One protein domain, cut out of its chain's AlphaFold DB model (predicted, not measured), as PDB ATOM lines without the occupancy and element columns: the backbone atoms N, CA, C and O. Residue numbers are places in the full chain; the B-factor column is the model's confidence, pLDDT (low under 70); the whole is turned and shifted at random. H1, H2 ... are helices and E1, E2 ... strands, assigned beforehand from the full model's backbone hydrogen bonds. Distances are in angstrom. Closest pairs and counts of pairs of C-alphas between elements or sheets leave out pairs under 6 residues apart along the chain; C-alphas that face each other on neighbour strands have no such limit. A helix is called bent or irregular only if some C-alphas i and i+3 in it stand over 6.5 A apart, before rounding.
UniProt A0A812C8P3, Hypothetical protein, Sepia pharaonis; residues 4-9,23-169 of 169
ATOM      1  N   VAL A   4     623.863 414.357 454.517       89.69
ATOM      2  CA  VAL A   4     624.812 413.789 455.488       89.69
ATOM      3  C   VAL A   4     624.093 413.014 456.589       89.69
ATOM      4  O   VAL A   4     624.453 411.878 456.876       89.69
ATOM      5  N   LYS A   5     623.013 413.568 457.157       90.44
ATOM      6  CA  LYS A   5     622.188 412.849 458.142       90.44
ATOM      7  C   LYS A   5     621.614 411.556 457.578       90.44
ATOM      8  O   LYS A   5     621.557 410.567 458.297       90.44
ATOM      9  N   GLN A   6     621.185 411.569 456.316       91.88
ATOM     10  CA  GLN A   6     620.670 410.366 455.673       91.88
ATOM     11  C   GLN A   6     621.776 409.315 455.498       91.88
ATOM     12  O   GLN A   6     621.580 408.179 455.908       91.88
ATOM     13  N   PHE A   7     622.961 409.712 455.027       92.12
ATOM     14  CA  PHE A   7     624.133 408.832 454.945       92.12
ATOM     15  C   PHE A   7     624.491 408.194 456.300       92.12
ATOM     16  O   PHE A   7     624.699 406.989 456.383       92.12
ATOM     17  N   VAL A   8     624.495 408.982 457.381       91.75
ATOM     18  CA  VAL A   8     624.733 408.507 458.759       91.75
ATOM     19  C   VAL A   8     623.718 407.435 459.181       91.75
ATOM     20  O   VAL A   8     624.070 406.460 459.850       91.75
ATOM     21  N   ILE A   9     622.448 407.623 458.819       92.31
ATOM     22  CA  ILE A   9     621.361 406.693 459.147       92.31
ATOM     23  C   ILE A   9     621.489 405.407 458.331       92.31
ATOM     24  O   ILE A   9     621.387 404.325 458.903       92.31
ATOM     25  N   GLY A  23     627.429 399.821 468.950       82.44
ATOM     26  CA  GLY A  23     626.984 401.078 469.547       82.44
ATOM     27  C   GLY A  23     627.122 402.246 468.579       82.44
ATOM     28  O   GLY A  23     628.074 402.299 467.811       82.44
ATOM     29  N   PHE A  24     626.209 403.209 468.629       87.31
ATOM     30  CA  PHE A  24     626.243 404.361 467.725       87.31
ATOM     31  C   PHE A  24     626.170 405.670 468.494       87.31
ATOM     32  O   PHE A  24     625.493 405.767 469.520       87.31
ATOM     33  N   GLY A  25     626.883 406.672 467.990       90.25
ATOM     34  CA  GLY A  25     626.859 408.042 468.480       90.25
ATOM     35  C   GLY A  25     627.112 409.025 467.344       90.25
ATOM     36  O   GLY A  25     627.603 408.659 466.276       90.25
ATOM     37  N   ALA A  26     626.760 410.285 467.564       91.94
ATOM     38  CA  ALA A  26     627.012 411.342 466.594       91.94
ATOM     39  C   ALA A  26     627.276 412.671 467.302       91.94
ATOM     40  O   ALA A  26     626.645 412.976 468.314       91.94
ATOM     41  N   VAL A  27     628.176 413.473 466.747       91.62
ATOM     42  CA  VAL A  27     628.392 414.875 467.101       91.62
ATOM     43  C   VAL A  27     628.164 415.708 465.859       91.62
ATOM     44  O   VAL A  27     628.792 415.492 464.824       91.62
ATOM     45  N   MET A  28     627.278 416.680 466.010       89.62
ATOM     46  CA  MET A  28     627.129 417.772 465.076       89.62
ATOM     47  C   MET A  28     627.980 418.940 465.549       89.62
ATOM     48  O   MET A  28     627.837 419.373 466.699       89.62
ATOM     49  N   TYR A  29     628.849 419.453 464.689       86.81
ATOM     50  CA  TYR A  29     629.743 420.554 465.029       86.81
ATOM     51  C   TYR A  29     629.672 421.664 463.989       86.81
ATOM     52  O   TYR A  29     629.351 421.434 462.830       86.81
ATOM     53  N   SER A  30     629.984 422.875 464.434       85.94
ATOM     54  CA  SER A  30     630.369 423.971 463.565       85.94
ATOM     55  C   SER A  30     631.465 424.820 464.185       85.94
ATOM     56  O   SER A  30     632.516 424.275 464.492       85.94
ATOM     57  N   ALA A  31     631.255 426.112 464.430       85.00
ATOM     58  CA  ALA A  31     632.023 426.901 465.380       85.00
ATOM     59  C   ALA A  31     631.936 426.314 466.803       85.00
ATOM     60  O   ALA A  31     632.904 426.388 467.556       85.00
ATOM     61  N   ASN A  32     630.800 425.691 467.147       85.81
ATOM     62  CA  ASN A  32     630.531 425.039 468.432       85.81
ATOM     63  C   ASN A  32     629.940 423.633 468.226       85.81
ATOM     64  O   ASN A  32     629.473 423.301 467.140       85.81
ATOM     65  N   VAL A  33     629.910 422.799 469.271       85.94
ATOM     66  CA  VAL A  33     629.149 421.539 469.229       85.94
ATOM     67  C   VAL A  33     627.660 421.877 469.275       85.94
ATOM     68  O   VAL A  33     627.153 422.296 470.311       85.94
ATOM     69  N   ALA A  34     626.967 421.693 468.154       85.69
ATOM     70  CA  ALA A  34     625.563 422.064 468.009       85.69
ATOM     71  C   ALA A  34     624.604 420.977 468.511       85.69
ATOM     72  O   ALA A  34     623.470 421.265 468.880       85.69
ATOM     73  N   GLY A  35     625.047 419.722 468.563       88.06
ATOM     74  CA  GLY A  35     624.235 418.649 469.118       88.06
ATOM     75  C   GLY A  35     624.975 417.326 469.209       88.06
ATOM     76  O   GLY A  35     625.978 417.100 468.531       88.06
ATOM     77  N   VAL A  36     624.470 416.441 470.066       91.88
ATOM     78  CA  VAL A  36     625.079 415.138 470.338       91.88
ATOM     79  C   VAL A  36     624.005 414.065 470.419       91.88
ATOM     80  O   VAL A  36     623.041 414.201 471.170       91.88
ATOM     81  N   VAL A  37     624.214 412.961 469.706       92.19
ATOM     82  CA  VAL A  37     623.555 411.682 469.977       92.19
ATOM     83  C   VAL A  37     624.493 410.873 470.871       92.19
ATOM     84  O   VAL A  37     625.586 410.517 470.420       92.19
ATOM     85  N   PRO A  38     624.121 410.604 472.138       89.88
ATOM     86  CA  PRO A  38     624.966 409.863 473.062       89.88
ATOM     87  C   PRO A  38     625.358 408.493 472.516       89.88
ATOM     88  O   PRO A  38     624.533 407.810 471.915       89.88
ATOM     89  N   LEU A  39     626.588 408.066 472.803       87.69
ATOM     90  CA  LEU A  39     627.063 406.741 472.429       87.69
ATOM     91  C   LEU A  39     626.308 405.671 473.232       87.69
ATOM     92  O   LEU A  39     626.451 405.601 474.456       87.69
ATOM     93  N   ARG A  40     625.489 404.857 472.556       85.19
ATOM     94  CA  ARG A  40     624.679 403.795 473.184       85.19
ATOM     95  C   ARG A  40     624.805 402.478 472.425       85.19
ATOM     96  O   ARG A  40     624.706 402.468 471.202       85.19
ATOM     97  N   CYS A  41     624.978 401.379 473.158       78.94
ATOM     98  CA  CYS A  41     624.802 400.018 472.640       78.94
ATOM     99  C   CYS A  41     623.310 399.679 472.548       78.94
ATOM    100  O   CYS A  41     622.524 400.189 473.348       78.94
ATOM    101  N   ASN A  42     622.944 398.786 471.626       76.88
ATOM    102  CA  ASN A  42     621.602 398.194 471.517       76.88
ATOM    103  C   ASN A  42     620.471 399.228 471.335       76.88
ATOM    104  O   ASN A  42     619.323 398.983 471.701       76.88
ATOM    105  N   VAL A  43     620.784 400.412 470.797       83.38
ATOM    106  CA  VAL A  43     619.757 401.372 470.379       83.38
ATOM    107  C   VAL A  43     619.052 400.818 469.140       83.38
ATOM    108  O   VAL A  43     619.703 400.228 468.290       83.38
ATOM    109  N   SER A  44     617.734 400.985 469.009       87.94
ATOM    110  CA  SER A  44     617.049 400.610 467.764       87.94
ATOM    111  C   SER A  44     617.372 401.603 466.646       87.94
ATOM    112  O   SER A  44     617.525 402.802 466.908       87.94
ATOM    113  N   LEU A  45     617.401 401.131 465.395       87.19
ATOM    114  CA  LEU A  45     617.591 401.996 464.224       87.19
ATOM    115  C   LEU A  45     616.591 403.161 464.217       87.19
ATOM    116  O   LEU A  45     616.976 404.300 463.980       87.19
ATOM    117  N   PHE A  46     615.326 402.898 464.562       91.12
ATOM    118  CA  PHE A  46     614.292 403.928 464.669       91.12
ATOM    119  C   PHE A  46     614.681 405.054 465.642       91.12
ATOM    120  O   PHE A  46     614.605 406.234 465.295       91.12
ATOM    121  N   ASN A  47     615.131 404.705 466.853       91.75
ATOM    122  CA  ASN A  47     615.513 405.693 467.859       91.75
ATOM    123  C   ASN A  47     616.789 406.441 467.473       91.75
ATOM    124  O   ASN A  47     616.830 407.663 467.608       91.75
ATOM    125  N   PHE A  48     617.794 405.735 466.949       90.50
ATOM    126  CA  PHE A  48     619.020 406.364 466.466       90.50
ATOM    127  C   PHE A  48     618.728 407.352 465.329       90.50
ATOM    128  O   PHE A  48     619.110 408.519 465.410       90.50
ATOM    129  N   ALA A  49     617.964 406.924 464.321       92.94
ATOM    130  CA  ALA A  49     617.584 407.761 463.191       92.94
ATOM    131  C   ALA A  49     616.779 408.988 463.629       92.94
ATOM    132  O   ALA A  49     617.033 410.095 463.152       92.94
ATOM    133  N   ARG A  50     615.846 408.829 464.576       94.38
ATOM    134  CA  ARG A  50     615.105 409.955 465.161       94.38
ATOM    135  C   ARG A  50     616.045 410.965 465.825       94.38
ATOM    136  O   ARG A  50     615.925 412.155 465.544       94.38
ATOM    137  N   SER A  51     616.997 410.504 466.639       93.94
ATOM    138  CA  SER A  51     617.973 411.376 467.306       93.94
ATOM    139  C   SER A  51     618.918 412.081 466.327       93.94
ATOM    140  O   SER A  51     619.212 413.258 466.512       93.94
ATOM    141  N   VAL A  52     619.368 411.409 465.262       92.44
ATOM    142  CA  VAL A  52     620.207 412.033 464.220       92.44
ATOM    143  C   VAL A  52     619.423 413.099 463.452       92.44
ATOM    144  O   VAL A  52     619.929 414.199 463.213       92.44
ATOM    145  N   ARG A  53     618.163 412.817 463.096       92.81
ATOM    146  CA  ARG A  53     617.292 413.769 462.389       92.81
ATOM    147  C   ARG A  53     617.086 415.057 463.179       92.81
ATOM    148  O   ARG A  53     617.159 416.127 462.569       92.81
ATOM    149  N   SER A  54     616.897 414.954 464.497       92.44
ATOM    150  CA  SER A  54     616.627 416.092 465.384       92.44
ATOM    151  C   SER A  54     617.833 416.982 465.678       92.44
ATOM    152  O   SER A  54     617.650 418.054 466.245       92.44
ATOM    153  N   LEU A  55     619.059 416.572 465.330       89.25
ATOM    154  CA  LEU A  55     620.234 417.425 465.533       89.25
ATOM    155  C   LEU A  55     620.068 418.754 464.769       89.25
ATOM    156  O   LEU A  55     619.650 418.729 463.611       89.25
ATOM    157  N   PRO A  56     620.374 419.921 465.346       85.31
ATOM    158  CA  PRO A  56     620.328 421.180 464.602       85.31
ATOM    159  C   PRO A  56     621.414 421.194 463.518       85.31
ATOM    160  O   PRO A  56     622.432 420.536 463.677       85.31
ATOM    161  N   HIS A  57     621.212 421.917 462.416       76.44
ATOM    162  CA  HIS A  57     622.253 422.116 461.400       76.44
ATOM    163  C   HIS A  57     622.781 423.550 461.507       76.44
ATOM    164  O   HIS A  57     622.141 424.469 460.989       76.44
ATOM    165  N   PRO A  58     623.866 423.769 462.266       73.44
ATOM    166  CA  PRO A  58     624.449 425.095 462.411       73.44
ATOM    167  C   PRO A  58     625.062 425.587 461.090       73.44
ATOM    168  O   PRO A  58     625.547 424.797 460.289       73.44
ATOM    169  N   LYS A  59     625.076 426.907 460.878       69.06
ATOM    170  CA  LYS A  59     625.597 427.550 459.656       69.06
ATOM    171  C   LYS A  59     626.743 428.524 459.943       69.06
ATOM    172  O   LYS A  59     626.747 429.636 459.428       69.06
ATOM    173  N   ASP A  60     627.683 428.146 460.805       77.06
ATOM    174  CA  ASP A  60     628.790 429.043 461.156       77.06
ATOM    175  C   ASP A  60     630.117 428.306 461.328       77.06
ATOM    176  O   ASP A  60     630.314 427.579 462.299       77.06
ATOM    177  N   GLY A  61     631.051 428.557 460.410       80.00
ATOM    178  CA  GLY A  61     632.434 428.093 460.480       80.00
ATOM    179  C   GLY A  61     632.612 426.604 460.267       80.00
ATOM    180  O   GLY A  61     631.699 425.990 459.754       80.00
ATOM    181  N   THR A  62     633.777 426.064 460.654       83.69
ATOM    182  CA  THR A  62     634.110 424.626 460.666       83.69
ATOM    183  C   THR A  62     635.223 424.367 461.693       83.69
ATOM    184  O   THR A  62     636.405 424.497 461.386       83.69
ATOM    185  N   ASN A  63     634.892 424.042 462.944       91.44
ATOM    186  CA  ASN A  63     635.881 423.691 463.977       91.44
ATOM    187  C   ASN A  63     635.907 422.167 464.158       91.44
ATOM    188  O   ASN A  63     635.215 421.597 464.999       91.44
ATOM    189  N   THR A  64     636.666 421.475 463.310       93.38
ATOM    190  CA  THR A  64     636.729 420.007 463.309       93.38
ATOM    191  C   THR A  64     637.373 419.464 464.587       93.38
ATOM    192  O   THR A  64     636.975 418.409 465.092       93.38
ATOM    193  N   ASP A  65     638.302 420.218 465.175       95.56
ATOM    194  CA  ASP A  65     638.980 419.910 466.435       95.56
ATOM    195  C   ASP A  65     638.004 419.655 467.594       95.56
ATOM    196  O   ASP A  65     638.126 418.646 468.295       95.56
ATOM    197  N   ILE A  66     636.983 420.499 467.769       94.12
ATOM    198  CA  ILE A  66     636.005 420.333 468.857       94.12
ATOM    199  C   ILE A  66     635.097 419.116 468.646       94.12
ATOM    200  O   ILE A  66     634.718 418.451 469.617       94.12
ATOM    201  N   GLY A  67     634.781 418.788 467.388       93.75
ATOM    202  CA  GLY A  67     634.013 417.599 467.032       93.75
ATOM    203  C   GLY A  67     634.774 416.325 467.399       93.75
ATOM    204  O   GLY A  67     634.242 415.451 468.092       93.75
ATOM    205  N   ILE A  68     636.056 416.269 467.025       96.25
ATOM    206  CA  ILE A  68     636.954 415.156 467.353       96.25
ATOM    207  C   ILE A  68     637.169 415.059 468.869       96.25
ATOM    208  O   ILE A  68     637.039 413.970 469.429       96.25
ATOM    209  N   ASN A  69     637.413 416.175 469.566       96.19
ATOM    210  CA  ASN A  69     637.562 416.194 471.026       96.19
ATOM    211  C   ASN A  69     636.321 415.626 471.733       96.19
ATOM    212  O   ASN A  69     636.433 414.818 472.662       96.19
ATOM    213  N   LYS A  70     635.120 416.023 471.287       95.31
ATOM    214  CA  LYS A  70     633.859 415.562 471.875       95.31
ATOM    215  C   LYS A  70     633.635 414.072 471.641       95.31
ATOM    216  O   LYS A  70     633.319 413.362 472.597       95.31
ATOM    217  N   MET A  71     633.850 413.598 470.413       94.50
ATOM    218  CA  MET A  71     633.828 412.174 470.069       94.50
ATOM    219  C   MET A  71     634.771 411.376 470.971       94.50
ATOM    220  O   MET A  71     634.364 410.404 471.604       94.50
ATOM    221  N   ARG A  72     636.024 411.823 471.068       94.31
ATOM    222  CA  ARG A  72     637.080 411.190 471.858       94.31
ATOM    223  C   ARG A  72     636.676 411.024 473.327       94.31
ATOM    224  O   ARG A  72     636.785 409.940 473.893       94.31
ATOM    225  N   LYS A  73     636.119 412.078 473.931       94.00
ATOM    226  CA  LYS A  73     635.587 412.038 475.306       94.00
ATOM    227  C   LYS A  73     634.410 411.072 475.461       94.00
ATOM    228  O   LYS A  73     634.302 410.404 476.485       94.00
ATOM    229  N   MET A  74     633.526 410.987 474.467       90.81
ATOM    230  CA  MET A  74     632.388 410.063 474.504       90.81
ATOM    231  C   MET A  74     632.817 408.603 474.397       90.81
ATOM    232  O   MET A  74     632.260 407.768 475.111       90.81
ATOM    233  N   PHE A  75     633.817 408.311 473.564       89.56
ATOM    234  CA  PHE A  75     634.462 407.004 473.544       89.56
ATOM    235  C   PHE A  75     635.074 406.690 474.904       89.56
ATOM    236  O   PHE A  75     634.670 405.704 475.501       89.56
ATOM    237  N   ALA A  76     635.929 407.550 475.458       89.38
ATOM    238  CA  ALA A  76     636.562 407.299 476.756       89.38
ATOM    239  C   ALA A  76     635.555 407.026 477.895       89.38
ATOM    240  O   ALA A  76     635.801 406.185 478.754       89.38
ATOM    241  N   ALA A  77     634.394 407.691 477.891       88.25
ATOM    242  CA  ALA A  77     633.362 407.510 478.914       88.25
ATOM    243  C   ALA A  77     632.552 406.202 478.788       88.25
ATOM    244  O   ALA A  77     631.821 405.843 479.711       88.25
ATOM    245  N   ARG A  78     632.588 405.527 477.632       80.00
ATOM    246  CA  ARG A  78     631.719 404.370 477.329       80.00
ATOM    247  C   ARG A  78     632.452 403.177 476.717       80.00
ATOM    248  O   ARG A  78     631.857 402.105 476.603       80.00
ATOM    249  N   SER A  79     633.714 403.345 476.337       71.25
ATOM    250  CA  SER A  79     634.553 402.303 475.764       71.25
ATOM    251  C   SER A  79     634.753 401.195 476.781       71.25
ATOM    252  O   SER A  79     635.031 401.450 477.952       71.25
ATOM    253  N   ARG A  80     634.632 399.956 476.317       69.00
ATOM    254  CA  ARG A  80     634.938 398.761 477.101       69.00
ATOM    255  C   ARG A  80     636.280 398.202 476.630       69.00
ATOM    256  O   ARG A  80     636.582 398.323 475.438       69.00
ATOM    257  N   PRO A  81     637.072 397.569 477.513       70.69
ATOM    258  CA  PRO A  81     638.298 396.898 477.101       70.69
ATOM    259  C   PRO A  81     638.037 395.963 475.916       70.69
ATOM    260  O   PRO A  81     637.038 395.244 475.902       70.69
ATOM    261  N   ARG A  82     638.940 395.968 474.929       71.31
ATOM    262  CA  ARG A  82     638.896 395.092 473.741       71.31
ATOM    263  C   ARG A  82     637.702 395.302 472.796       71.31
ATOM    264  O   ARG A  82     637.478 394.458 471.930       71.31
ATOM    265  N   VAL A  83     636.987 396.426 472.886       78.38
ATOM    266  CA  VAL A  83     636.033 396.865 471.852       78.38
ATOM    267  C   VAL A  83     636.680 397.983 471.035       78.38
ATOM    268  O   VAL A  83     636.763 399.110 471.519       78.38
ATOM    269  N   PRO A  84     637.185 397.705 469.820       85.00
ATOM    270  CA  PRO A  84     637.756 398.765 468.988       85.00
ATOM    271  C   PRO A  84     636.732 399.836 468.606       85.00
ATOM    272  O   PRO A  84     635.524 399.652 468.753       85.00
ATOM    273  N   MET A  85     637.235 400.985 468.179       89.00
ATOM    274  CA  MET A  85     636.466 402.218 468.050       89.00
ATOM    275  C   MET A  85     636.730 402.812 466.673       89.00
ATOM    276  O   MET A  85     637.888 402.886 466.263       89.00
ATOM    277  N   SER A  86     635.681 403.240 465.973       92.00
ATOM    278  CA  SER A  86     635.807 403.864 464.653       92.00
ATOM    279  C   SER A  86     635.180 405.255 464.665       92.00
ATOM    280  O   SER A  86     633.998 405.411 464.975       92.00
ATOM    281  N   GLY A  87     635.982 406.267 464.337       94.12
ATOM    282  CA  GLY A  87     635.549 407.657 464.213       94.12
ATOM    283  C   GLY A  87     635.528 408.080 462.750       94.12
ATOM    284  O   GLY A  87     636.545 407.974 462.074       94.12
ATOM    285  N   ILE A  88     634.387 408.559 462.261       95.12
ATOM    286  CA  ILE A  88     634.195 409.008 460.880       95.12
ATOM    287  C   ILE A  88     633.940 410.514 460.902       95.12
ATOM    288  O   ILE A  88     632.898 410.971 461.375       95.12
ATOM    289  N   VAL A  89     634.897 411.287 460.395       95.88
ATOM    290  CA  VAL A  89     634.764 412.734 460.203       95.88
ATOM    291  C   VAL A  89     634.248 412.998 458.795       95.88
ATOM    292  O   VAL A  89     634.824 412.509 457.831       95.88
ATOM    293  N   ILE A  90     633.174 413.773 458.677       94.06
ATOM    294  CA  ILE A  90     632.582 414.219 457.415       94.06
ATOM    295  C   ILE A  90     632.642 415.747 457.393       94.06
ATOM    296  O   ILE A  90     632.202 416.397 458.346       94.06
ATOM    297  N   THR A  91     633.206 416.317 456.333       91.44
ATOM    298  CA  THR A  91     633.355 417.768 456.176       91.44
ATOM    299  C   THR A  91     633.300 418.175 454.704       91.44
ATOM    300  O   THR A  91     633.717 417.421 453.826       91.44
ATOM    301  N   ASP A  92     632.769 419.359 454.431       88.88
ATOM    302  CA  ASP A  92     632.677 419.977 453.106       88.88
ATOM    303  C   ASP A  92     633.617 421.186 452.941       88.88
ATOM    304  O   ASP A  92     633.622 421.841 451.900       88.88
ATOM    305  N   GLY A  93     634.449 421.470 453.947       88.50
ATOM    306  CA  GLY A  93     635.352 422.616 453.956       88.50
ATOM    307  C   GLY A  93     636.590 422.402 454.823       88.50
ATOM    308  O   GLY A  93     636.832 421.323 455.360       88.50
ATOM    309  N   ARG A  94     637.405 423.451 454.935       92.38
ATOM    310  CA  ARG A  94     638.618 423.455 455.769       92.38
ATOM    311  C   ARG A  94     638.263 423.803 457.200       92.38
ATOM    312  O   ARG A  94     637.437 424.692 457.421       92.38
ATOM    313  N   SER A  95     638.930 423.192 458.176       93.00
ATOM    314  CA  SER A  95     638.760 423.675 459.539       93.00
ATOM    315  C   SER A  95     639.382 425.059 459.721       93.00
ATOM    316  O   SER A  95     640.479 425.330 459.239       93.00
ATOM    317  N   LYS A  96     638.731 425.918 460.515       93.06
ATOM    318  CA  LYS A  96     639.305 427.198 460.962       93.06
ATOM    319  C   LYS A  96     640.608 427.002 461.758       93.06
ATOM    320  O   LYS A  96     641.446 427.897 461.766       93.06
ATOM    321  N   LEU A  97     640.781 425.859 462.435       94.44
ATOM    322  CA  LEU A  97     641.911 425.575 463.332       94.44
ATOM    323  C   LEU A  97     642.619 424.256 462.972       94.44
ATOM    324  O   LEU A  97     642.747 423.364 463.810       94.44
ATOM    325  N   GLN A  98     643.132 424.140 461.744       94.56
ATOM    326  CA  GLN A  98     643.753 422.909 461.217       94.56
ATOM    327  C   GLN A  98     644.852 422.317 462.124       94.56
ATOM    328  O   GLN A  98     644.905 421.104 462.324       94.56
ATOM    329  N   ASN A  99     645.684 423.156 462.758       96.81
ATOM    330  CA  ASN A  99     646.698 422.690 463.716       96.81
ATOM    331  C   ASN A  99     646.077 421.982 464.933       96.81
ATOM    332  O   ASN A  99     646.595 420.964 465.392       96.81
ATOM    333  N   ARG A 100     644.953 422.491 465.455       97.50
ATOM    334  CA  ARG A 100     644.231 421.842 466.560       97.50
ATOM    335  C   ARG A 100     643.514 420.586 466.092       97.50
ATOM    336  O   ARG A 100     643.530 419.595 466.819       97.50
ATOM    337  N   THR A 101     642.966 420.601 464.875       97.38
ATOM    338  CA  THR A 101     642.377 419.415 464.243       97.38
ATOM    339  C   THR A 101     643.402 418.287 464.213       97.38
ATOM    340  O   THR A 101     643.144 417.228 464.780       97.38
ATOM    341  N   ALA A 102     644.608 418.537 463.696       97.88
ATOM    342  CA  ALA A 102     645.685 417.548 463.660       97.88
ATOM    343  C   ALA A 102     646.077 417.028 465.059       97.88
ATOM    344  O   ALA A 102     646.306 415.827 465.236       97.88
ATOM    345  N   ILE A 103     646.119 417.902 466.075       98.38
ATOM    346  CA  ILE A 103     646.402 417.508 467.465       98.38
ATOM    347  C   ILE A 103     645.316 416.568 468.003       98.38
ATOM    348  O   ILE A 103     645.643 415.492 468.508       98.38
ATOM    349  N   GLU A 104     644.037 416.931 467.887       98.25
ATOM    350  CA  GLU A 104     642.931 416.101 468.380       98.25
ATOM    351  C   GLU A 104     642.809 414.789 467.599       98.25
ATOM    352  O   GLU A 104     642.550 413.743 468.196       98.25
ATOM    353  N   SER A 105     643.089 414.795 466.292       98.25
ATOM    354  CA  SER A 105     643.174 413.579 465.478       98.25
ATOM    355  C   SER A 105     644.295 412.653 465.938       98.25
ATOM    356  O   SER A 105     644.090 411.443 466.040       98.25
ATOM    357  N   ARG A 106     645.478 413.194 466.263       98.44
ATOM    358  CA  ARG A 106     646.586 412.413 466.832       98.44
ATOM    359  C   ARG A 106     646.204 411.811 468.181       98.44
ATOM    360  O   ARG A 106     646.473 410.635 468.410       98.44
ATOM    361  N   LEU A 107     645.544 412.581 469.047       98.31
ATOM    362  CA  LEU A 107     645.056 412.088 470.338       98.31
ATOM    363  C   LEU A 107     643.996 410.993 470.168       98.31
ATOM    364  O   LEU A 107     644.051 409.991 470.871       98.31
ATOM    365  N   ALA A 108     643.058 411.143 469.230       96.62
ATOM    366  CA  ALA A 108     642.053 410.120 468.936       96.62
ATOM    367  C   ALA A 108     642.702 408.812 468.452       96.62
ATOM    368  O   ALA A 108     642.397 407.740 468.974       96.62
ATOM    369  N   LYS A 109     643.667 408.908 467.529       96.75
ATOM    370  CA  LYS A 109     644.451 407.760 467.045       96.75
ATOM    371  C   LYS A 109     645.236 407.083 468.175       96.75
ATOM    372  O   LYS A 109     645.201 405.862 468.289       96.75
ATOM    373  N   ALA A 110     645.870 407.859 469.055       96.25
ATOM    374  CA  ALA A 110     646.585 407.340 470.225       96.25
ATOM    375  C   ALA A 110     645.660 406.643 471.245       96.25
ATOM    376  O   ALA A 110     646.101 405.752 471.962       96.25
ATOM    377  N   GLN A 111     644.370 406.994 471.281       93.50
ATOM    378  CA  GLN A 111     643.355 406.282 472.067       93.50
ATOM    379  C   GLN A 111     642.865 404.979 471.411       93.50
ATOM    380  O   GLN A 111     641.944 404.342 471.921       93.50
ATOM    381  N   GLY A 112     643.448 404.573 470.280       92.25
ATOM    382  CA  GLY A 112     643.047 403.370 469.552       92.25
ATOM    383  C   GLY A 112     641.774 403.547 468.721       92.25
ATOM    384  O   GLY A 112     641.157 402.552 468.337       92.25
ATOM    385  N   ILE A 113     641.364 404.791 468.445       92.94
ATOM    386  CA  ILE A 113     640.257 405.080 467.530       92.94
ATOM    387  C   ILE A 113     640.791 405.021 466.097       92.94
ATOM    388  O   ILE A 113     641.690 405.775 465.721       92.94
ATOM    389  N   GLN A 114     640.219 404.140 465.280       94.75
ATOM    390  CA  GLN A 114     640.472 404.111 463.847       94.75
ATOM    391  C   GLN A 114     639.725 405.274 463.193       94.75
ATOM    392  O   GLN A 114     638.493 405.316 463.204       94.75
ATOM    393  N   MET A 115     640.474 406.226 462.646       96.00
ATOM    394  CA  MET A 115     639.916 407.455 462.097       96.00
ATOM    395  C   MET A 115     639.696 407.332 460.589       96.00
ATOM    396  O   MET A 115     640.571 406.858 459.860       96.00
ATOM    397  N   PHE A 116     638.546 407.807 460.129       96.25
ATOM    398  CA  PHE A 116     638.168 407.968 458.730       96.25
ATOM    399  C   PHE A 116     637.835 409.435 458.473       96.25
ATOM    400  O   PHE A 116     637.271 410.099 459.346       96.25
ATOM    401  N   ALA A 117     638.170 409.931 457.286       96.50
ATOM    402  CA  ALA A 117     637.855 411.293 456.873       96.50
ATOM    403  C   ALA A 117     637.183 411.276 455.497       96.50
ATOM    404  O   ALA A 117     637.735 410.726 454.545       96.50
ATOM    405  N   ILE A 118     635.995 411.869 455.408       96.25
ATOM    406  CA  ILE A 118     635.202 412.012 454.189       96.25
ATOM    407  C   ILE A 118     635.117 413.499 453.854       96.25
ATOM    408  O   ILE A 118     634.485 414.266 454.582       96.25
ATOM    409  N   GLY A 119     635.759 413.892 452.758       95.44
ATOM    410  CA  GLY A 119     635.654 415.231 452.186       95.44
ATOM    411  C   GLY A 119     634.548 415.312 451.135       95.44
ATOM    412  O   GLY A 119     634.411 414.405 450.313       95.44
ATOM    413  N   ILE A 120     633.776 416.396 451.134       94.44
ATOM    414  CA  ILE A 120     632.711 416.640 450.154       94.44
ATOM    415  C   ILE A 120     633.026 417.913 449.369       94.44
ATOM    416  O   ILE A 120     633.261 418.968 449.950       94.44
ATOM    417  N   GLY A 121     632.982 417.829 448.044       93.44
ATOM    418  CA  GLY A 121     633.222 418.970 447.169       93.44
ATOM    419  C   GLY A 121     634.690 419.385 447.099       93.44
ATOM    420  O   GLY A 121     635.603 418.619 447.401       93.44
ATOM    421  N   TYR A 122     634.915 420.617 446.644       90.38
ATOM    422  CA  TYR A 122     636.237 421.124 446.256       90.38
ATOM    423  C   TYR A 122     636.864 422.087 447.274       90.38
ATOM    424  O   TYR A 122     638.022 422.469 447.124       90.38
ATOM    425  N   LEU A 123     636.119 422.495 448.308       90.00
ATOM    426  CA  LEU A 123     636.604 423.423 449.338       90.00
ATOM    427  C   LEU A 123     637.436 422.729 450.427       90.00
ATOM    428  O   LEU A 123     638.032 423.402 451.268       90.00
ATOM    429  N   ILE A 124     637.500 421.398 450.402       92.50
ATOM    430  CA  ILE A 124     638.268 420.591 451.349       92.50
ATOM    431  C   ILE A 124     639.778 420.781 451.176       92.50
ATOM    432  O   ILE A 124     640.279 421.111 450.101       92.50
ATOM    433  N   ASP A 125     640.519 420.547 452.256       94.44
ATOM    434  CA  ASP A 125     641.975 420.450 452.234       94.44
ATOM    435  C   ASP A 125     642.379 418.985 452.415       94.44
ATOM    436  O   ASP A 125     642.174 418.383 453.470       94.44
ATOM    437  N   LYS A 126     642.967 418.393 451.371       94.38
ATOM    438  CA  LYS A 126     643.368 416.985 451.396       94.38
ATOM    439  C   LYS A 126     644.414 416.696 452.477       94.38
ATOM    440  O   LYS A 126     644.332 415.646 453.110       94.38
ATOM    441  N   LYS A 127     645.342 417.624 452.746       96.25
ATOM    442  CA  LYS A 127     646.347 417.452 453.808       96.25
ATOM    443  C   LYS A 127     645.689 417.445 455.183       96.25
ATOM    444  O   LYS A 127     646.094 416.690 456.063       96.25
ATOM    445  N   GLU A 128     644.643 418.249 455.362       96.50
ATOM    446  CA  GLU A 128     643.851 418.224 456.586       96.50
ATOM    447  C   GLU A 128     643.136 416.876 456.754       96.50
ATOM    448  O   GLU A 128     643.251 416.261 457.816       96.50
ATOM    449  N   LEU A 129     642.474 416.364 455.710       97.50
ATOM    450  CA  LEU A 129     641.830 415.042 455.748       97.50
ATOM    451  C   LEU A 129     642.830 413.919 456.065       97.50
ATOM    452  O   LEU A 129     642.536 413.043 456.880       97.50
ATOM    453  N   GLU A 130     644.023 413.963 455.471       97.69
ATOM    454  CA  GLU A 130     645.119 413.026 455.748       97.69
ATOM    455  C   GLU A 130     645.620 413.140 457.197       97.69
ATOM    456  O   GLU A 130     645.908 412.127 457.837       97.69
ATOM    457  N   SER A 131     645.656 414.353 457.761       97.50
ATOM    458  CA  SER A 131     645.993 414.559 459.175       97.50
ATOM    459  C   SER A 131     644.943 413.961 460.120       97.50
ATOM    460  O   SER A 131     645.289 413.458 461.198       97.50
ATOM    461  N   ILE A 132     643.673 413.949 459.696       98.06
ATOM    462  CA  ILE A 132     642.551 413.405 460.460       98.06
ATOM    463  C   ILE A 132     642.562 411.881 460.438       98.06
ATOM    464  O   ILE A 132     642.550 411.242 461.495       98.06
ATOM    465  N   ALA A 133     642.583 411.303 459.240       97.56
ATOM    466  CA  ALA A 133     642.402 409.877 459.039       97.56
ATOM    467  C   ALA A 133     643.571 409.041 459.592       97.56
ATOM    468  O   ALA A 133     644.699 409.505 459.793       97.56
ATOM    469  N   SER A 134     643.289 407.768 459.851       96.75
ATOM    470  CA  SER A 134     644.314 406.727 459.871       96.75
ATOM    471  C   SER A 134     644.786 406.458 458.433       96.75
ATOM    472  O   SER A 134     644.094 406.793 457.468       96.75
ATOM    473  N   ILE A 135     645.970 405.860 458.270       93.31
ATOM    474  CA  ILE A 135     646.564 405.587 456.949       93.31
ATOM    475  C   ILE A 135     645.560 404.827 456.059       93.31
ATOM    476  O   ILE A 135     644.992 403.826 456.488       93.31
ATOM    477  N   GLY A 136     645.329 405.316 454.833       91.81
ATOM    478  CA  GLY A 136     644.439 404.679 453.844       91.81
ATOM    479  C   GLY A 136     642.928 404.899 454.043       91.81
ATOM    480  O   GLY A 136     642.122 404.286 453.333       91.81
ATOM    481  N   ASN A 137     642.531 405.772 454.979       95.56
ATOM    482  CA  ASN A 137     641.129 405.998 455.362       95.56
ATOM    483  C   ASN A 137     640.572 407.385 454.980       95.56
ATOM    484  O   ASN A 137     639.603 407.850 455.584       95.56
ATOM    485  N   VAL A 138     641.168 408.038 453.980       96.88
ATOM    486  CA  VAL A 138     640.616 409.254 453.360       96.88
ATOM    487  C   VAL A 138     639.720 408.862 452.187       96.88
ATOM    488  O   VAL A 138     640.094 408.016 451.375       96.88
ATOM    489  N   MET A 139     638.548 409.483 452.094       95.44
ATOM    490  CA  MET A 139     637.607 409.356 450.980       95.44
ATOM    491  C   MET A 139     637.122 410.749 450.586       95.44
ATOM    492  O   MET A 139     636.983 411.627 451.437       95.44
ATOM    493  N   THR A 140     636.854 410.963 449.303       95.62
ATOM    494  CA  THR A 140     636.334 412.237 448.799       95.62
ATOM    495  C   THR A 140     635.231 411.990 447.788       95.62
ATOM    496  O   THR A 140     635.344 411.072 446.979       95.62
ATOM    497  N   VAL A 141     634.200 412.825 447.811       95.38
ATOM    498  CA  VAL A 141     633.109 412.838 446.826       95.38
ATOM    499  C   VAL A 141     632.939 414.241 446.263       95.38
ATOM    500  O   VAL A 141     633.182 415.215 446.975       95.38
ATOM    501  N   ALA A 142     632.513 414.370 445.006       93.69
ATOM    502  CA  ALA A 142     632.354 415.689 444.391       93.69
ATOM    503  C   ALA A 142     631.115 416.426 444.925       93.69
ATOM    504  O   ALA A 142     631.075 417.656 444.947       93.69
ATOM    505  N   SER A 143     630.113 415.684 445.402       92.69
ATOM    506  CA  SER A 143     628.865 416.249 445.906       92.69
ATOM    507  C   SER A 143     628.244 415.427 447.035       92.69
ATOM    508  O   SER A 143     628.502 414.235 447.206       92.69
ATOM    509  N   PHE A 144     627.328 416.049 447.780       90.06
ATOM    510  CA  PHE A 144     626.521 415.363 448.794       90.06
ATOM    511  C   PHE A 144     625.642 414.231 448.228       90.06
ATOM    512  O   PHE A 144     625.135 413.419 449.004       90.06
ATOM    513  N   LEU A 145     625.409 414.188 446.909       90.50
ATOM    514  CA  LEU A 145     624.607 413.148 446.255       90.50
ATOM    515  C   LEU A 145     625.361 411.815 446.170       90.50
ATOM    516  O   LEU A 145     624.745 410.757 446.238       90.50
ATOM    517  N   GLU A 146     626.689 411.867 446.090       92.12
ATOM    518  CA  GLU A 146     627.556 410.695 445.934       92.12
ATOM    519  C   GLU A 146     627.891 410.000 447.260       92.12
ATOM    520  O   GLU A 146     628.414 408.887 447.250       92.12
ATOM    521  N   LEU A 147     627.558 410.610 448.407       90.12
ATOM    522  CA  LEU A 147     627.836 410.044 449.734       90.12
ATOM    523  C   LEU A 147     627.327 408.607 449.882       90.12
ATOM    524  O   LEU A 147     628.006 407.776 450.478       90.12
ATOM    525  N   GLN A 148     626.159 408.295 449.316       88.62
ATOM    526  CA  GLN A 148     625.584 406.951 449.402       88.62
ATOM    527  C   GLN A 148     626.467 405.881 448.752       88.62
ATOM    528  O   GLN A 148     626.578 404.773 449.273       88.62
ATOM    529  N   GLY A 149     627.176 406.225 447.673       89.44
ATOM    530  CA  GLY A 149     628.112 405.312 447.015       89.44
ATOM    531  C   GLY A 149     629.307 404.927 447.895       89.44
ATOM    532  O   GLY A 149     629.921 403.884 447.672       89.44
ATOM    533  N   LEU A 150     629.618 405.716 448.931       91.00
ATOM    534  CA  LEU A 150     630.707 405.409 449.858       91.00
ATOM    535  C   LEU A 150     630.361 404.303 450.852       91.00
ATOM    536  O   LEU A 150     631.286 403.743 451.437       91.00
ATOM    537  N   ILE A 151     629.082 403.951 451.045       89.06
ATOM    538  CA  ILE A 151     628.707 402.907 452.012       89.06
ATOM    539  C   ILE A 151     629.437 401.599 451.688       89.06
ATOM    540  O   ILE A 151     630.072 401.031 452.572       89.06
ATOM    541  N   HIS A 152     629.457 401.180 450.420       87.06
ATOM    542  CA  HIS A 152     630.145 399.957 449.989       87.06
ATOM    543  C   HIS A 152     631.668 399.994 450.179       87.06
ATOM    544  O   HIS A 152     632.288 398.947 450.334       87.06
ATOM    545  N   GLN A 153     632.279 401.181 450.184       88.75
ATOM    546  CA  GLN A 153     633.722 401.342 450.393       88.75
ATOM    547  C   GLN A 153     634.082 401.439 451.880       88.75
ATOM    548  O   GLN A 153     635.118 400.932 452.312       88.75
ATOM    549  N   LEU A 154     633.237 402.109 452.664       88.81
ATOM    550  CA  LEU A 154     633.456 402.366 454.082       88.81
ATOM    551  C   LEU A 154     633.065 401.161 454.943       88.81
ATOM    552  O   LEU A 154     633.787 400.838 455.883       88.81
ATOM    553  N   TYR A 155     631.973 400.471 454.601       87.12
ATOM    554  CA  TYR A 155     631.464 399.312 455.335       87.12
ATOM    555  C   TYR A 155     632.539 398.232 455.564       87.12
ATOM    556  O   TYR A 155     632.809 397.927 456.723       87.12
ATOM    557  N   PRO A 156     633.251 397.710 454.541       86.81
ATOM    558  CA  PRO A 156     634.246 396.656 454.756       86.81
ATOM    559  C   PRO A 156     635.471 397.126 455.554       86.81
ATOM    560  O   PRO A 156     636.183 396.306 456.130       86.81
ATOM    561  N   LYS A 157     635.733 398.440 455.604       87.25
ATOM    562  CA  LYS A 157     636.846 399.013 456.373       87.25
ATOM    563  C   LYS A 157     636.504 399.227 457.849       87.25
ATOM    564  O   LYS A 157     637.415 399.315 458.671       87.25
ATOM    565  N   VAL A 158     635.218 399.325 458.195       83.44
ATOM    566  CA  VAL A 158     634.737 399.536 459.566       83.44
ATOM    567  C   VAL A 158     634.331 398.187 460.167       83.44
ATOM    568  O   VAL A 158     633.457 397.499 459.661       83.44
ATOM    569  N   CYS A 159     634.970 397.770 461.263       69.38
ATOM    570  CA  CYS A 159     634.713 396.447 461.844       69.38
ATOM    571  C   CYS A 159     633.286 396.313 462.442       69.38
ATOM    572  O   CYS A 159     632.952 397.074 463.355       69.38
ATOM    573  N   PRO A 160     632.508 395.266 462.093       54.94
ATOM    574  CA  PRO A 160     631.100 395.099 462.485       54.94
ATOM    575  C   PRO A 160     630.852 394.615 463.935       54.94
ATOM    576  O   PRO A 160     629.967 393.813 464.185       54.94
ATOM    577  N   ARG A 161     631.611 395.065 464.946       51.53
ATOM    578  CA  ARG A 161     631.372 394.667 466.365       51.53
ATOM    579  C   ARG A 161     631.480 395.814 467.379       51.53
ATOM    580  O   ARG A 161     631.998 395.598 468.476       51.53
ATOM    581  N   LYS A 162     631.254 397.067 466.962       62.25
ATOM    582  CA  LYS A 162     632.019 398.189 467.545       62.25
ATOM    583  C   LYS A 162     631.324 399.537 467.488       62.25
ATOM    584  O   LYS A 162     630.458 399.767 466.668       62.25
ATOM    585  N   PHE A 163     631.704 400.431 468.388       51.03
ATOM    586  CA  PHE A 163     631.136 401.768 468.485       51.03
ATOM    587  C   PHE A 163     631.476 402.624 467.246       51.03
ATOM    588  O   PHE A 163     632.655 402.873 466.989       51.03
ATOM    589  N   ILE A 164     630.460 403.078 466.505       55.31
ATOM    590  CA  ILE A 164     630.589 403.904 465.294       55.31
ATOM    591  C   ILE A 164     630.177 405.333 465.626       55.31
ATOM    592  O   ILE A 164     629.104 405.572 466.192       55.31
ATOM    593  N   PHE A 165     631.041 406.284 465.284       52.81
ATOM    594  CA  PHE A 165     630.838 407.680 465.626       52.81
ATOM    595  C   PHE A 165     630.959 408.589 464.416       52.81
ATOM    596  O   PHE A 165     631.966 408.560 463.714       52.81
ATOM    597  N   TYR A 166     629.955 409.439 464.224       53.03
ATOM    598  CA  TYR A 166     629.944 410.430 463.156       53.03
ATOM    599  C   TYR A 166     630.234 411.811 463.713       53.03
ATOM    600  O   TYR A 166     629.572 412.266 464.644       53.03
ATOM    601  N   VAL A 167     631.207 412.483 463.123       51.28
ATOM    602  CA  VAL A 167     631.508 413.889 463.359       51.28
ATOM    603  C   VAL A 167     631.152 414.584 462.060       51.28
ATOM    604  O   VAL A 167     631.859 414.409 461.073       51.28
ATOM    605  N   TYR A 168     630.027 415.293 462.021       53.28
ATOM    606  CA  TYR A 168     629.527 415.849 460.765       53.28
ATOM    607  C   TYR A 168     629.080 417.308 460.869       53.28
ATOM    608  O   TYR A 168     628.851 417.818 461.971       53.28
ATOM    609  N   PHE A 169     629.000 417.921 459.688       45.72
ATOM    610  CA  PHE A 169     628.499 419.260 459.407       45.72
ATOM    611  C   PHE A 169     627.066 419.253 458.887       45.72
ATOM    612  O   PHE A 169     626.670 418.331 458.134       45.72
TER     613      PHE A 169
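Overview. This is residues 4 to 9 and 23 to 169 of the 169 residues of the protein "Hypothetical protein" of Sepia pharaonis (UniProt A0A812C8P3). A twisted sheet of six strands runs through the middle, with helices over both of its faces. H3, H4 and H5 cover one face; H2 and H6 lie over opposite ends of the other, and the short H1 sits between them, touching both. The printed part has 153 residues, with six named helices and six named strands in the order H1 E1 E2 H2 H3 E3 H4 E4 H5 E5 H6 E6. The sheet is mixed, in the order E2, E1, E6, E3, E4, E5, and the class is mixed, helices and strands. The whole is compact and rounded, with a radius of gyration of the C-alphas of 14.0 A and spans of 37 by 31 by 30 A.

Along the chain. Begin at C-alpha 4, at (624.812, 413.789, 455.488), where H1 starts; it covers residues 4 to 9, 8.7 A long. Past the cut, find E1 at residues 23 to 29, 20.2 A, and E2 at 33 to 41, 22.2 A. Then come H2, residues 45 to 53, 11.9 A, and H3, residues 64 to 78, 21.6 A, which begins at C-alpha 64, at (636.729, 420.007, 463.309). Read on through E3, residues 85 to 91, 19.8 A; H4, residues 98 to 110, 18.2 A; E4, residues 113 to 120, 22.2 A; H5, residues 126 to 132, 9.8 A; and E5, residues 138 to 141, 10.6 A. H6, residues 146 to 157, is 18.2 A long and neither bent nor irregular, but only just: C-alphas 149 and 152 are 6.5 A apart. E6, residues 163 to 168, 16.1 A, ends at C-alpha 168, at (629.527, 415.849, 460.765).

Arrangement. Start with the sheet, whose edge strands are E2 and E5. E1 and E2 form a hairpin, antiparallel at 177 degrees; look for N 28 and O 35 at 2.9 A. The other neighbours are parallel: E1 and E6 with N 27 and O 166 at 2.8 A, E6 and E3 with N 88 and O 165 at 2.8 A, E3 and E4 with N 116 and O 87 at 2.8 A, E4 and E5 with N 139 and O 117 at 2.9 A. These pairs are within hydrogen-bond range. The sheet has three layers with its helices, which are on both faces: H3, H4 and H5 on one, H2 and H6 on the other. H3 touches H4 at a shallow tilt of 21 degrees, the same way; their closest C-alphas, Asp 65 and Thr 101, are 4.1 A apart. H4 touches H5 at a steep tilt of 41 degrees, closest at C-alphas 105 and 132, 5.1 A. On the opposite face, H2 lies over E2 and E1 at a height over the sheet of 9.8 A, and H6 lies over E4, and only just over E5 with 3 C-alphas, at 9.7 A. H1 only grazes the sheet, with residues 4 to 8. It touches H2, opposite ways at a shallow tilt of 16 degrees, with C-alphas 9 and 49 closest at 5.6 A. E3, H4, E4 and E4, H5, E5 are strand-helix-strand units, parallel neighbour strands with a helix between; E5, H6, E6 is a split one, with E3 and E4 between its strands. Their crossovers are right-handed. Every O i to N i+4 pair is within hydrogen-bond range in H1, H2, H3, H4 and H5; in H6 it is 2 of 8, beside 6 of 9 O i to N i+3 pairs.

Size, cuts and confidence. The two C-alphas farthest apart are those of Pro 81 and Tyr 122, at 39.3 A. Residues 10 to 22 are not printed, and C-alphas 9 and 23 stand 13.1 A apart across the cut. Of the links that are printed whole, none is long. The mean pLDDT of the printed part is 88.0; it is under 70 at residues 59, 80 and 159 to 169, and E6 has a mean of 53.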